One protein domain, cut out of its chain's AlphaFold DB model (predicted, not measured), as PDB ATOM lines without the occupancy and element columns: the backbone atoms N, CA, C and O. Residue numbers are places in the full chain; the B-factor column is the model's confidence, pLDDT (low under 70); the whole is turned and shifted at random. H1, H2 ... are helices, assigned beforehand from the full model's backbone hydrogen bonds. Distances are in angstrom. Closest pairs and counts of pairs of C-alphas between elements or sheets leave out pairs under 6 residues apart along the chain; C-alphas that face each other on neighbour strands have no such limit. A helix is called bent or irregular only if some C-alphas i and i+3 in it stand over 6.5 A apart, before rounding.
ATOM      1  N   ARG A   8     -58.761   3.783  -3.237       83.38
ATOM      2  CA  ARG A   8     -58.226   5.156  -3.290       83.38
ATOM      3  C   ARG A   8     -59.005   6.157  -2.429       83.38
ATOM      4  O   ARG A   8     -58.386   6.942  -1.716       83.38
ATOM      5  N   ASP A   9     -60.334   6.120  -2.468       86.81
ATOM      6  CA  ASP A   9     -61.156   7.079  -1.718       86.81
ATOM      7  C   ASP A   9     -61.107   6.815  -0.209       86.81
ATOM      8  O   ASP A   9     -60.942   7.744   0.580       86.81
ATOM      9  N   ALA A  10     -61.153   5.544   0.202       88.81
ATOM     10  CA  ALA A  10     -60.977   5.162   1.602       88.81
ATOM     11  C   ALA A  10     -59.581   5.543   2.120       88.81
ATOM     12  O   ALA A  10     -59.452   6.035   3.237       88.81
ATOM     13  N   TRP A  11     -58.551   5.383   1.285       86.94
ATOM     14  CA  TRP A  11     -57.182   5.787   1.595       86.94
ATOM     15  C   TRP A  11     -57.066   7.299   1.807       86.94
ATOM     16  O   TRP A  11     -56.536   7.742   2.824       86.94
ATOM     17  N   ASN A  12     -57.624   8.099   0.895       90.50
ATOM     18  CA  ASN A  12     -57.660   9.554   1.045       90.50
ATOM     19  C   ASN A  12     -58.389   9.976   2.326       90.50
ATOM     20  O   ASN A  12     -57.885  10.818   3.065       90.50
ATOM     21  N   ASN A  13     -59.547   9.377   2.610       91.44
ATOM     22  CA  ASN A  13     -60.309   9.682   3.821       91.44
ATOM     23  C   ASN A  13     -59.531   9.321   5.095       91.44
ATOM     24  O   ASN A  13     -59.537  10.097   6.049       91.44
ATOM     25  N   ALA A  14     -58.821   8.190   5.100       91.50
ATOM     26  CA  ALA A  14     -57.986   7.772   6.224       91.50
ATOM     27  C   ALA A  14     -56.805   8.727   6.462       91.50
ATOM     28  O   ALA A  14     -56.533   9.072   7.610       91.50
ATOM     29  N   ILE A  15     -56.146   9.208   5.400       92.56
ATOM     30  CA  ILE A  15     -55.083  10.219   5.522       92.56
ATOM     31  C   ILE A  15     -55.640  11.495   6.146       92.56
ATOM     32  O   ILE A  15     -55.080  11.996   7.118       92.56
ATOM     33  N   TRP A  16     -56.753  12.019   5.621       93.62
ATOM     34  CA  TRP A  16     -57.360  13.226   6.181       93.62
ATOM     35  C   TRP A  16     -57.724  13.042   7.648       93.62
ATOM     36  O   TRP A  16     -57.453  13.934   8.445       93.62
ATOM     37  N   TYR A  17     -58.287  11.893   8.017       94.25
ATOM     38  CA  TYR A  17     -58.591  11.576   9.407       94.25
ATOM     39  C   TYR A  17     -57.335  11.591  10.292       94.25
ATOM     40  O   TYR A  17     -57.323  12.284  11.307       94.25
ATOM     41  N   ALA A  18     -56.260  10.917   9.877       93.75
ATOM     42  CA  ALA A  18     -55.012  10.854  10.638       93.75
ATOM     43  C   ALA A  18     -54.363  12.240  10.820       93.75
ATOM     44  O   ALA A  18     -53.973  12.614  11.924       93.75
ATOM     45  N   LEU A  19     -54.337  13.062   9.765       94.38
ATOM     46  CA  LEU A  19     -53.838  14.442   9.845       94.38
ATOM     47  C   LEU A  19     -54.667  15.303  10.810       94.38
ATOM     48  O   LEU A  19     -54.137  16.163  11.515       94.38
ATOM     49  N   ARG A  20     -55.982  15.086  10.849       94.50
ATOM     50  CA  ARG A  20     -56.895  15.791  11.759       94.50
ATOM     51  C   ARG A  20     -56.696  15.350  13.207       94.50
ATOM     52  O   ARG A  20     -56.751  16.195  14.096       94.50
ATOM     53  N   GLU A  21     -56.408  14.072  13.430       94.19
ATOM     54  CA  GLU A  21     -56.099  13.516  14.748       94.19
ATOM     55  C   GLU A  21     -54.824  14.138  15.337       94.19
ATOM     56  O   GLU A  21     -54.865  14.676  16.442       94.19
ATOM     57  N   VAL A  22     -53.719  14.163  14.581       93.50
ATOM     58  CA  VAL A  22     -52.430  14.688  15.082       93.50
ATOM     59  C   VAL A  22     -52.418  16.206  15.268       93.50
ATOM     60  O   VAL A  22     -51.661  16.727  16.083       93.50
ATOM     61  N   THR A  23     -53.252  16.936  14.521       92.94
ATOM     62  CA  THR A  23     -53.359  18.402  14.634       92.94
ATOM     63  C   THR A  23     -54.436  18.856  15.620       92.94
ATOM     64  O   THR A  23     -54.430  20.017  16.029       92.94
ATOM     65  N   GLY A  24     -55.368  17.973  15.996       92.75
ATOM     66  CA  GLY A  24     -56.514  18.290  16.853       92.75
ATOM     67  C   GLY A  24     -57.537  19.238  16.216       92.75
ATOM     68  O   GLY A  24     -58.403  19.763  16.915       92.75
ATOM     69  N   ILE A  25     -57.447  19.496  14.906       91.00
ATOM     70  CA  ILE A  25     -58.330  20.444  14.218       91.00
ATOM     71  C   ILE A  25     -59.496  19.679  13.594       91.00
ATOM     72  O   ILE A  25     -59.272  18.981  12.607       91.00
ATOM     73  N   PRO A  26     -60.747  19.848  14.052       91.31
ATOM     74  CA  PRO A  26     -61.882  19.192  13.419       91.31
ATOM     75  C   PRO A  26     -62.188  19.798  12.042       91.31
ATOM     76  O   PRO A  26     -61.962  20.982  11.788       91.31
ATOM     77  N   SER A  27     -62.747  18.985  11.146       87.94
ATOM     78  CA  SER A  27     -63.377  19.487   9.918       87.94
ATOM     79  C   SER A  27     -64.563  20.399  10.281       87.94
ATOM     80  O   SER A  27     -65.286  20.057  11.218       87.94
ATOM     81  N   PRO A  28     -64.798  21.537   9.597       91.25
ATOM     82  CA  PRO A  28     -64.185  22.003   8.347       91.25
ATOM     83  C   PRO A  28     -63.025  22.999   8.528       91.25
ATOM     84  O   PRO A  28     -62.619  23.647   7.564       91.25
ATOM     85  N   ASN A  29     -62.491  23.159   9.740       92.94
ATOM     86  CA  ASN A  29     -61.518  24.217  10.024       92.94
ATOM     87  C   ASN A  29     -60.221  24.022   9.211       92.94
ATOM     88  O   ASN A  29     -59.742  22.890   9.089       92.94
ATOM     89  N   PRO A  30     -59.625  25.079   8.635       91.50
ATOM     90  CA  PRO A  30     -58.410  24.950   7.835       91.50
ATOM     91  C   PRO A  30     -57.191  24.601   8.702       91.50
ATOM     92  O   PRO A  30     -57.142  24.915   9.890       91.50
ATOM     93  N   PHE A  31     -56.190  23.957   8.097       92.75
ATOM     94  CA  PHE A  31     -54.877  23.812   8.722       92.75
ATOM     95  C   PHE A  31     -54.118  25.139   8.679       92.75
ATOM     96  O   PHE A  31     -54.183  25.876   7.697       92.75
ATOM     97  N   GLU A  32     -53.361  25.413   9.733       93.06
ATOM     98  CA  GLU A  32     -52.514  26.600   9.853       93.06
ATOM     99  C   GLU A  32     -51.021  26.241   9.824       93.06
ATOM    100  O   GLU A  32     -50.627  25.116  10.133       93.06
ATOM    101  N   VAL A  33     -50.171  27.222   9.508       94.00
ATOM    102  CA  VAL A  33     -48.711  27.050   9.353       94.00
ATOM    103  C   VAL A  33     -48.056  26.442  10.599       94.00
ATOM    104  O   VAL A  33     -47.136  25.635  10.483       94.00
ATOM    105  N   ARG A  34     -48.571  26.750  11.796       92.81
ATOM    106  CA  ARG A  34     -48.062  26.192  13.059       92.81
ATOM    107  C   ARG A  34     -48.130  24.660  13.141       92.81
ATOM    108  O   ARG A  34     -47.411  24.074  13.939       92.81
ATOM    109  N   TYR A  35     -48.970  24.016  12.330       93.75
ATOM    110  CA  TYR A  35     -49.159  22.563  12.332       93.75
ATOM    111  C   TYR A  35     -48.309  21.824  11.298       93.75
ATOM    112  O   TYR A  35     -48.325  20.594  11.283       93.75
ATOM    113  N   ILE A  36     -47.557  22.537  10.451       92.62
ATOM    114  CA  ILE A  36     -46.692  21.922   9.435       92.62
ATOM    115  C   ILE A  36     -45.769  20.846  10.034       92.62
ATOM    116  O   ILE A  36     -45.709  19.772   9.439       92.62
ATOM    117  N   PRO A  37     -45.117  21.043  11.201       93.44
ATOM    118  CA  PRO A  37     -44.265  20.002  11.781       93.44
ATOM    119  C   PRO A  37     -45.020  18.704  12.106       93.44
ATOM    120  O   PRO A  37     -44.544  17.623  11.775       93.44
ATOM    121  N   ALA A  38     -46.218  18.801  12.691       91.75
ATOM    122  CA  ALA A  38     -47.033  17.633  13.037       91.75
ATOM    123  C   ALA A  38     -47.562  16.909  11.787       91.75
ATOM    124  O   ALA A  38     -47.569  15.682  11.729       91.75
ATOM    125  N   ILE A  39     -47.963  17.671  10.764       93.00
ATOM    126  CA  ILE A  39     -48.397  17.121   9.474       93.00
ATOM    127  C   ILE A  39     -47.235  16.416   8.767       93.00
ATOM    128  O   ILE A  39     -47.430  15.344   8.203       93.00
ATOM    129  N   ALA A  40     -46.033  16.998   8.792       92.81
ATOM    130  CA  ALA A  40     -44.849  16.402   8.186       92.81
ATOM    131  C   ALA A  40     -44.481  15.070   8.857       92.81
ATOM    132  O   ALA A  40     -44.319  14.076   8.154       92.81
ATOM    133  N   GLU A  41     -44.438  15.030  10.194       91.31
ATOM    134  CA  GLU A  41     -44.160  13.797  10.945       91.31
ATOM    135  C   GLU A  41     -45.171  12.688  10.610       91.31
ATOM    136  O   GLU A  41     -44.804  11.535  10.377       91.31
ATOM    137  N   GLU A  42     -46.453  13.037  10.526       93.31
ATOM    138  CA  GLU A  42     -47.503  12.072  10.214       93.31
ATOM    139  C   GLU A  42     -47.447  11.593   8.754       93.31
ATOM    140  O   GLU A  42     -47.611  10.402   8.477       93.31
ATOM    141  N   CYS A  43     -47.136  12.484   7.810       92.50
ATOM    142  CA  CYS A  43     -46.873  12.113   6.421       92.50
ATOM    143  C   CYS A  43     -45.679  11.155   6.299       92.50
ATOM    144  O   CYS A  43     -45.757  10.187   5.541       92.50
ATOM    145  N   GLU A  44     -44.597  11.381   7.049       90.88
ATOM    146  CA  GLU A  44     -43.449  10.469   7.095       90.88
ATOM    147  C   GLU A  44     -43.840   9.097   7.646       90.88
ATOM    148  O   GLU A  44     -43.502   8.073   7.046       90.88
ATOM    149  N   ARG A  45     -44.617   9.055   8.734       92.00
ATOM    150  CA  ARG A  45     -45.135   7.806   9.307       92.00
ATOM    151  C   ARG A  45     -45.978   7.025   8.295       92.00
ATOM    152  O   ARG A  45     -45.771   5.825   8.106       92.00
ATOM    153  N   ILE A  46     -46.915   7.695   7.619       89.56
ATOM    154  CA  ILE A  46     -47.771   7.087   6.584       89.56
ATOM    155  C   ILE A  46     -46.917   6.574   5.418       89.56
ATOM    156  O   ILE A  46     -47.146   5.468   4.915       89.56
ATOM    157  N   TRP A  47     -45.918   7.350   4.999       86.31
ATOM    158  CA  TRP A  47     -44.997   6.958   3.939       86.31
ATOM    159  C   TRP A  47     -44.220   5.691   4.300       86.31
ATOM    160  O   TRP A  47     -44.210   4.753   3.507       86.31
ATOM    161  N   GLN A  48     -43.640   5.620   5.499       85.31
ATOM    162  CA  GLN A  48     -42.892   4.449   5.971       85.31
ATOM    163  C   GLN A  48     -43.748   3.179   5.967       85.31
ATOM    164  O   GLN A  48     -43.319   2.146   5.453       85.31
ATOM    165  N   VAL A  49     -44.988   3.262   6.464       85.69
ATOM    166  CA  VAL A  49     -45.935   2.134   6.432       85.69
ATOM    167  C   VAL A  49     -46.229   1.706   4.993       85.69
ATOM    168  O   VAL A  49     -46.258   0.514   4.689       85.69
ATOM    169  N   THR A  50     -46.418   2.671   4.094       85.12
ATOM    170  CA  THR A  50     -46.722   2.397   2.683       85.12
ATOM    171  C   THR A  50     -45.541   1.752   1.961       85.12
ATOM    172  O   THR A  50     -45.741   0.804   1.204       85.12
ATOM    173  N   GLN A  51     -44.319   2.234   2.203       84.94
ATOM    174  CA  GLN A  51     -43.102   1.663   1.626       84.94
ATOM    175  C   GLN A  51     -42.905   0.218   2.071       84.94
ATOM    176  O   GLN A  51     -42.745  -0.664   1.231       84.94
ATOM    177  N   HIS A  52     -43.025  -0.039   3.371       83.00
ATOM    178  CA  HIS A  52     -42.885  -1.386   3.903       83.00
ATOM    179  C   HIS A  52     -43.938  -2.353   3.333       83.00
ATOM    180  O   HIS A  52     -43.615  -3.465   2.919       83.00
ATOM    181  N   LEU A  53     -45.198  -1.915   3.222       84.00
ATOM    182  CA  LEU A  53     -46.244  -2.709   2.574       84.00
ATOM    183  C   LEU A  53     -45.910  -3.010   1.104       84.00
ATOM    184  O   LEU A  53     -46.145  -4.121   0.630       84.00
ATOM    185  N   GLN A  54     -45.373  -2.034   0.371       85.00
ATOM    186  CA  GLN A  54     -45.001  -2.215  -1.028       85.00
ATOM    187  C   GLN A  54     -43.867  -3.238  -1.190       85.00
ATOM    188  O   GLN A  54     -43.938  -4.080  -2.085       85.00
ATOM    189  N   GLU A  55     -42.856  -3.204  -0.322       85.56
ATOM    190  CA  GLU A  55     -41.770  -4.193  -0.301       85.56
ATOM    191  C   GLU A  55     -42.307  -5.610  -0.062       85.56
ATOM    192  O   GLU A  55     -41.981  -6.533  -0.813       85.56
ATOM    193  N   LEU A  56     -43.202  -5.763   0.917       86.00
ATOM    194  CA  LEU A  56     -43.865  -7.031   1.220       86.00
ATOM    195  C   LEU A  56     -44.653  -7.586   0.029       86.00
ATOM    196  O   LEU A  56     -44.543  -8.772  -0.285       86.00
ATOM    197  N   ILE A  57     -45.422  -6.736  -0.661       86.38
ATOM    198  CA  ILE A  57     -46.173  -7.133  -1.860       86.38
ATOM    199  C   ILE A  57     -45.214  -7.625  -2.946       86.38
ATOM    200  O   ILE A  57     -45.423  -8.700  -3.506       86.38
ATOM    201  N   VAL A  58     -44.136  -6.883  -3.211       88.50
ATOM    202  CA  VAL A  58     -43.148  -7.249  -4.235       88.50
ATOM    203  C   VAL A  58     -42.481  -8.592  -3.916       88.50
ATOM    204  O   VAL A  58     -42.295  -9.419  -4.814       88.50
ATOM    205  N   GLU A  59     -42.129  -8.854  -2.658       89.44
ATOM    206  CA  GLU A  59     -41.531 -10.134  -2.261       89.44
ATOM    207  C   GLU A  59     -42.532 -11.299  -2.307       89.44
ATOM    208  O   GLU A  59     -42.186 -12.401  -2.761       89.44
ATOM    209  N   ALA A  60     -43.790 -11.059  -1.932       88.56
ATOM    210  CA  ALA A  60     -44.861 -12.038  -2.079       88.56
ATOM    211  C   ALA A  60     -45.087 -12.394  -3.560       88.56
ATOM    212  O   ALA A  60     -45.089 -13.575  -3.920       88.56
ATOM    213  N   GLU A  61     -45.175 -11.394  -4.443       90.69
ATOM    214  CA  GLU A  61     -45.314 -11.581  -5.892       90.69
ATOM    215  C   GLU A  61     -44.149 -12.388  -6.475       90.69
ATOM    216  O   GLU A  61     -44.360 -13.379  -7.187       90.69
ATOM    217  N   LYS A  62     -42.903 -12.031  -6.132       93.25
ATOM    218  CA  LYS A  62     -41.712 -12.790  -6.548       93.25
ATOM    219  C   LYS A  62     -41.789 -14.247  -6.101       93.25
ATOM    220  O   LYS A  62     -41.425 -15.138  -6.875       93.25
ATOM    221  N   THR A  63     -42.237 -14.499  -4.873       90.62
ATOM    222  CA  THR A  63     -42.351 -15.850  -4.307       90.62
ATOM    223  C   THR A  63     -43.402 -16.675  -5.042       90.62
ATOM    224  O   THR A  63     -43.104 -17.795  -5.465       90.62
ATOM    225  N   VAL A  64     -44.582 -16.102  -5.288       90.88
ATOM    226  CA  VAL A  64     -45.661 -16.733  -6.065       90.88
ATOM    227  C   VAL A  64     -45.181 -17.087  -7.473       90.88
ATOM    228  O   VAL A  64     -45.315 -18.234  -7.904       90.88
ATOM    229  N   ILE A  65     -44.537 -16.151  -8.177       92.62
ATOM    230  CA  ILE A  65     -44.019 -16.397  -9.530       92.62
ATOM    231  C   ILE A  65     -42.962 -17.512  -9.516       92.62
ATOM    232  O   ILE A  65     -42.991 -18.421 -10.351       92.62
ATOM    233  N   LYS A  66     -42.009 -17.473  -8.578       95.19
ATOM    234  CA  LYS A  66     -40.899 -18.436  -8.533       95.19
ATOM    235  C   LYS A  66     -41.337 -19.839  -8.116       95.19
ATOM    236  O   LYS A  66     -40.855 -20.802  -8.706       95.19
ATOM    237  N   ARG A  67     -42.188 -19.971  -7.097       92.88
ATOM    238  CA  ARG A  67     -42.528 -21.267  -6.482       92.88
ATOM    239  C   ARG A  67     -43.794 -21.875  -7.074       92.88
ATOM    240  O   ARG A  67     -43.790 -23.039  -7.457       92.88
ATOM    241  N   ILE A  68     -44.849 -21.082  -7.235       93.00
ATOM    242  CA  ILE A  68     -46.128 -21.586  -7.746       93.00
ATOM    243  C   ILE A  68     -46.089 -21.635  -9.275       93.00
ATOM    244  O   ILE A  68     -46.230 -22.702  -9.862       93.00
ATOM    245  N   VAL A  69     -45.828 -20.508  -9.946       92.38
ATOM    246  CA  VAL A  69     -45.941 -20.451 -11.418       92.38
ATOM    247  C   VAL A  69     -44.828 -21.244 -12.111       92.38
ATOM    248  O   VAL A  69     -45.103 -22.033 -13.013       92.38
ATOM    249  N   ARG A  70     -43.564 -21.057 -11.700       92.69
ATOM    250  CA  ARG A  70     -42.415 -21.710 -12.356       92.69
ATOM    251  C   ARG A  70     -42.158 -23.137 -11.878       92.69
ATOM    252  O   ARG A  70     -41.885 -23.997 -12.707       92.69
ATOM    253  N   LYS A  71     -42.210 -23.386 -10.565       94.31
ATOM    254  CA  LYS A  71     -41.895 -24.703  -9.977       94.31
ATOM    255  C   LYS A  71     -43.118 -25.593  -9.739       94.31
ATOM    256  O   LYS A  71     -42.929 -26.764  -9.427       94.31
ATOM    257  N   ARG A  72     -44.342 -25.072  -9.916       89.06
ATOM    258  CA  ARG A  72     -45.608 -25.792  -9.678       89.06
ATOM    259  C   ARG A  72     -45.692 -26.432  -8.290       89.06
ATOM    260  O   ARG A  72     -46.249 -27.514  -8.136       89.06
ATOM    261  N   GLU A  73     -45.122 -25.763  -7.291       91.44
ATOM    262  CA  GLU A  73     -45.298 -26.150  -5.892       91.44
ATOM    263  C   GLU A  73     -46.772 -25.999  -5.474       91.44
ATOM    264  O   GLU A  73     -47.527 -25.239  -6.089       91.44
ATOM    265  N   ASP A  74     -47.179 -26.710  -4.417       92.44
ATOM    266  CA  ASP A  74     -48.535 -26.610  -3.873       92.44
ATOM    267  C   ASP A  74     -48.844 -25.165  -3.445       92.44
ATOM    268  O   ASP A  74     -48.175 -24.586  -2.581       92.44
ATOM    269  N   ALA A  75     -49.859 -24.575  -4.077       88.12
ATOM    270  CA  ALA A  75     -50.203 -23.175  -3.876       88.12
ATOM    271  C   ALA A  75     -50.642 -22.891  -2.434       88.12
ATOM    272  O   ALA A  75     -50.264 -21.861  -1.881       88.12
ATOM    273  N   ASN A  76     -51.381 -23.810  -1.807       90.38
ATOM    274  CA  ASN A  76     -51.891 -23.617  -0.451       90.38
ATOM    275  C   ASN A  76     -50.739 -23.574   0.558       90.38
ATOM    276  O   ASN A  76     -50.720 -22.730   1.452       90.38
ATOM    277  N   PHE A  77     -49.737 -24.437   0.382       92.19
ATOM    278  CA  PHE A  77     -48.550 -24.461   1.232       92.19
ATOM    279  C   PHE A  77     -47.687 -23.199   1.097       92.19
ATOM    280  O   PHE A  77     -47.163 -22.691   2.093       92.19
ATOM    281  N   VAL A  78     -47.513 -22.685  -0.124       89.88
ATOM    282  CA  VAL A  78     -46.718 -21.468  -0.360       89.88
ATOM    283  C   VAL A  78     -47.451 -20.225   0.143       89.88
ATOM    284  O   VAL A  78     -46.824 -19.375   0.770       89.88
ATOM    285  N   LEU A  79     -48.766 -20.128  -0.076       90.25
ATOM    286  CA  LEU A  79     -49.571 -19.014   0.430       90.25
ATOM    287  C   LEU A  79     -49.584 -18.977   1.960       90.25
ATOM    288  O   LEU A  79     -49.338 -17.921   2.532       90.25
ATOM    289  N   LYS A  80     -49.735 -20.132   2.621       91.75
ATOM    290  CA  LYS A  80     -49.656 -20.219   4.084       91.75
ATOM    291  C   LYS A  80     -48.305 -19.745   4.633       91.75
ATOM    292  O   LYS A  80     -48.259 -19.022   5.617       91.75
ATOM    293  N   GLN A  81     -47.198 -20.086   3.970       88.06
ATOM    294  CA  GLN A  81     -45.880 -19.564   4.358       88.06
ATOM    295  C   GLN A  81     -45.781 -18.045   4.211       88.06
ATOM    296  O   GLN A  81     -45.163 -17.395   5.048       88.06
ATOM    297  N   ILE A  82     -46.356 -17.476   3.147       88.06
ATOM    298  CA  ILE A  82     -46.388 -16.021   2.970       88.06
ATOM    299  C   ILE A  82     -47.198 -15.382   4.108       88.06
ATOM    300  O   ILE A  82     -46.738 -14.406   4.693       88.06
ATOM    301  N   GLU A  83     -48.345 -15.955   4.479       88.12
ATOM    302  CA  GLU A  83     -49.152 -15.498   5.619       88.12
ATOM    303  C   GLU A  83     -48.381 -15.558   6.947       88.12
ATOM    304  O   GLU A  83     -48.366 -14.577   7.692       88.12
ATOM    305  N   ASP A  84     -47.679 -16.663   7.217       87.31
ATOM    306  CA  ASP A  84     -46.868 -16.833   8.430       87.31
ATOM    307  C   ASP A  84     -45.726 -15.798   8.501       87.31
ATOM    308  O   ASP A  84     -45.461 -15.212   9.557       87.31
ATOM    309  N   ILE A  85     -45.067 -15.520   7.369       83.12
ATOM    310  CA  ILE A  85     -44.020 -14.491   7.278       83.12
ATOM    311  C   ILE A  85     -44.614 -13.112   7.577       83.12
ATOM    312  O   ILE A  85     -44.080 -12.399   8.429       83.12
ATOM    313  N   LEU A  86     -45.745 -12.766   6.955       81.00
ATOM    314  CA  LEU A  86     -46.428 -11.487   7.176       81.00
ATOM    315  C   LEU A  86     -46.858 -11.311   8.642       81.00
ATOM    316  O   LEU A  86     -46.685 -10.231   9.216       81.00
ATOM    317  N   ALA A  87     -47.352 -12.371   9.289       81.38
ATOM    318  CA  ALA A  87     -47.692 -12.353  10.712       81.38
ATOM    319  C   ALA A  87     -46.457 -12.104  11.603       81.38
ATOM    320  O   ALA A  87     -46.517 -11.346  12.580       81.38
ATOM    321  N   SER A  88     -45.313 -12.694  11.243       76.94
ATOM    322  CA  SER A  88     -44.054 -12.493  11.967       76.94
ATOM    323  C   SER A  88     -43.496 -11.070  11.811       76.94
ATOM    324  O   SER A  88     -42.973 -10.502  12.775       76.94
ATOM    325  N   GLU A  89     -43.638 -10.460  10.633       73.19
ATOM    326  CA  GLU A  89     -43.163  -9.096  10.373       73.19
ATOM    327  C   GLU A  89     -44.027  -8.035  11.054       73.19
ATOM    328  O   GLU A  89     -43.490  -7.092  11.640       73.19
ATOM    329  N   SER A  90     -45.346  -8.238  11.105       65.38
ATOM    330  CA  SER A  90     -46.253  -7.396  11.899       65.38
ATOM    331  C   SER A  90     -45.810  -7.304  13.367       65.38
ATOM    332  O   SER A  90     -45.745  -6.216  13.943       65.38
ATOM    333  N   SER A  91     -45.410  -8.435  13.955       62.97
ATOM    334  CA  SER A  91     -44.938  -8.495  15.344       62.97
ATOM    335  C   SER A  91     -43.618  -7.735  15.546       62.97
ATOM    336  O   SER A  91     -43.466  -7.000  16.523       62.97
ATOM    337  N   LYS A  92     -42.670  -7.849  14.603       66.50
ATOM    338  CA  LYS A  92     -41.397  -7.104  14.640       66.50
ATOM    339  C   LYS A  92     -41.619  -5.595  14.546       66.50
ATOM    340  O   LYS A  92     -41.014  -4.852  15.313       66.50
ATOM    341  N   ASN A  93     -42.521  -5.150  13.676       66.06
ATOM    342  CA  ASN A  93     -42.827  -3.728  13.510       66.06
ATOM    343  C   ASN A  93     -43.482  -3.105  14.751       66.06
ATOM    344  O   ASN A  93     -43.210  -1.958  15.096       66.06
ATOM    345  N   GLN A  94     -44.322  -3.845  15.475       62.44
ATOM    346  CA  GLN A  94     -44.872  -3.365  16.750       62.44
ATOM    347  C   GLN A  94     -43.769  -3.164  17.805       62.44
ATOM    348  O   GLN A  94     -43.766  -2.168  18.539       62.44
ATOM    349  N   LEU A  95     -42.793  -4.074  17.852       61.09
ATOM    350  CA  LEU A  95     -41.635  -3.972  18.741       61.09
ATOM    351  C   LEU A  95     -40.734  -2.783  18.368       61.09
ATOM    352  O   LEU A  95     -40.362  -2.007  19.244       61.09
ATOM    353  N   THR A  96     -40.427  -2.571  17.089       64.62
ATOM    354  CA  THR A  96     -39.601  -1.425  16.661       64.62
ATOM    355  C   THR A  96     -40.300  -0.088  16.902       64.62
ATOM    356  O   THR A  96     -39.672   0.844  17.405       64.62
ATOM    357  N   ASN A  97     -41.608  -0.002  16.651       65.62
ATOM    358  CA  ASN A  97     -42.392   1.208  16.905       65.62
ATOM    359  C   ASN A  97     -42.465   1.555  18.396       65.62
ATOM    360  O   ASN A  97     -42.325   2.720  18.777       65.62
ATOM    361  N   SER A  98     -42.651   0.557  19.265       66.25
ATOM    362  CA  SER A  98     -42.650   0.778  20.717       66.25
ATOM    363  C   SER A  98     -41.273   1.213  21.233       66.25
ATOM    364  O   SER A  98     -41.195   2.132  22.050       66.25
ATOM    365  N   LEU A  99     -40.187   0.641  20.699       64.81
ATOM    366  CA  LEU A  99     -38.817   1.064  21.004       64.81
ATOM    367  C   LEU A  99     -38.544   2.502  20.554       64.81
ATOM    368  O   LEU A  99     -38.032   3.298  21.343       64.81
ATOM    369  N   TRP A 100     -38.928   2.860  19.325       55.66
ATOM    370  CA  TRP A 100     -38.761   4.217  18.801       55.66
ATOM    371  C   TRP A 100     -39.545   5.239  19.628       55.66
ATOM    372  O   TRP A 100     -38.996   6.268  20.022       55.66
ATOM    373  N   LYS A 101     -40.790   4.921  20.004       72.50
ATOM    374  CA  LYS A 101     -41.611   5.764  20.885       72.50
ATOM    375  C   LYS A 101     -40.956   5.970  22.253       72.50
ATOM    376  O   LYS A 101     -40.934   7.086  22.767       72.50
ATOM    377  N   CYS A 102     -40.389   4.912  22.830       66.06
ATOM    378  CA  CYS A 102     -39.695   4.973  24.115       66.06
ATOM    379  C   CYS A 102     -38.397   5.797  24.027       66.06
ATOM    380  O   CYS A 102     -38.075   6.558  24.939       66.06
ATOM    381  N   HIS A 103     -37.666   5.686  22.916       67.31
ATOM    382  CA  HIS A 103     -36.467   6.480  22.657       67.31
ATOM    383  C   HIS A 103     -36.797   7.968  22.472       67.31
ATOM    384  O   HIS A 103     -36.197   8.813  23.132       67.31
ATOM    385  N   LYS A 104     -37.808   8.289  21.657       70.19
ATOM    386  CA  LYS A 104     -38.276   9.664  21.435       70.19
ATOM    387  C   LYS A 104     -38.765  10.323  22.730       70.19
ATOM    388  O   LYS A 104     -38.412  11.467  22.989       70.19
ATOM    389  N   ALA A 105     -39.497   9.594  23.578       70.62
ATOM    390  CA  ALA A 105     -39.927  10.094  24.886       70.62
ATOM    391  C   ALA A 105     -38.736  10.472  25.784       70.62
ATOM    392  O   ALA A 105     -38.733  11.544  26.379       70.62
ATOM    393  N   LYS A 106     -37.686   9.638  25.812       73.00
ATOM    394  CA  LYS A 106     -36.459   9.942  26.561       73.00
ATOM    395  C   LYS A 106     -35.768  11.200  26.039       73.00
ATOM    396  O   LYS A 106     -35.363  12.022  26.848       73.00
ATOM    397  N   LEU A 107     -35.653  11.373  24.719       71.38
ATOM    398  CA  LEU A 107     -35.035  12.567  24.126       71.38
ATOM    399  C   LEU A 107     -35.787  13.853  24.505       71.38
ATOM    400  O   LEU A 107     -35.156  14.828  24.898       71.38
ATOM    401  N   ILE A 108     -37.121  13.818  24.476       70.31
ATOM    402  CA  ILE A 108     -37.967  14.949  24.889       70.31
ATOM    403  C   ILE A 108     -37.804  15.249  26.389       70.31
ATOM    404  O   ILE A 108     -37.772  16.410  26.791       70.31
ATOM    405  N   ASP A 109     -37.683  14.218  27.231       68.88
ATOM    406  CA  ASP A 109     -37.435  14.393  28.668       68.88
ATOM    407  C   ASP A 109     -36.043  14.974  28.962       68.88
ATOM    408  O   ASP A 109     -35.884  15.701  29.945       68.88
ATOM    409  N   PHE A 110     -35.042  14.676  28.126       64.94
ATOM    410  CA  PHE A 110     -33.711  15.283  28.222       64.94
ATOM    411  C   PHE A 110     -33.730  16.758  27.821       64.94
ATOM    412  O   PHE A 110     -33.173  17.578  28.543       64.94
ATOM    413  N   GLU A 111     -34.420  17.102  26.735       61.69
ATOM    414  CA  GLU A 111     -34.526  18.478  26.235       61.69
ATOM    415  C   GLU A 111     -35.254  19.413  27.220       61.69
ATOM    416  O   GLU A 111     -34.937  20.593  27.303       61.69
ATOM    417  N   LYS A 112     -36.180  18.882  28.033       63.88
ATOM    418  CA  LYS A 112     -36.909  19.638  29.074       63.88
ATOM    419  C   LYS A 112     -36.144  19.843  30.389       63.88
ATOM    420  O   LYS A 112     -36.633  20.569  31.253       63.88
ATOM    421  N   ARG A 113     -35.023  19.144  30.601       58.03
ATOM    422  CA  ARG A 113     -34.212  19.233  31.837       58.03
ATOM    423  C   ARG A 113     -33.022  20.191  31.722       58.03
ATOM    424  O   ARG A 113     -32.395  20.464  32.744       58.03
TER     425      ARG A 113
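Overview. This is residues 8 to 113 of the 114 residues of the protein "Phage transcriptional regulator" of Arsenophonus nasoniae (son-killer infecting Nasonia vitripennis) (UniProt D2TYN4). A flat, open zigzag of three helices: the long helix H2 and the nearly as long H3 make a V, meeting near the tight link between them and spreading toward the other end, where the last part of H3 sticks out. The shorter H1 meets H2 near the opposite end of H2, making a second, smaller V, with its first residues, 8 to 14, standing free. The printed part has 106 residues with three named helices, in the order H1, H2, H3 along the chain, and no named strand; the class is all helix. The whole is only just extended, close to loose, with a radius of gyration of the C-alphas of 19.6 A, and its C-alphas span 58 by 37 by 15 A.

Arrangement. H2, residues 33 to 70, is the longest helix by residues, with 38 residues. H3, residues 75 to 111, touches H2 with residues 75 to 86 alone, and H2 touches it with residues 56 to 68 alone. Their closest C-alphas, those of Ile 68 and Ala 75, are 5.8 A apart. The two form a helical hairpin, running opposite ways at a shallow tilt of 23 degrees. H1, residues 8 to 23, touches H2 with residues 18 to 23 alone, and H2 touches H1 with residues 35 to 42 alone. Their closest C-alphas, those of Leu 19 and Ile 39, are 6.1 A apart. H1 and H2 are also a helical hairpin, running opposite ways at a tilt of 37 degrees, only just steep. H1 and H3 are apart. Every O i to N i+4 pair is within hydrogen-bond range in H1 and H3; in H2 it is 30 of 34.

Along the chain. H2 runs from C-alpha 33 at (-48.711, 27.050, 9.353) to C-alpha 70 at (-42.415, -21.710, -12.356), 53.7 A. It has a kink of 26 degrees near residue 40 and is irregular, with C-alphas 34 and 37 7.4 A apart. H3 also measures 53.7 A, and its last C-alpha, 111, is at (-34.526, 18.478, 26.235). H1 begins with C-alpha 8 at (-58.226, 5.156, -3.290) and measures 22.8 A.

Size, cuts and confidence. The two C-alphas farthest apart, those of Arg 72 and Arg 113, are 62.3 A apart. Residues 94 to 113, of which 94 to 111 belong to H3, stand free. The printed part has no cut. The link from H2 to H3 is tight and that from H1 to H2 is short; no link is long. The mean pLDDT of the printed part is 84.4, and it is under 70 at residues 90 to 100, 102 to 103 and 109 to 113.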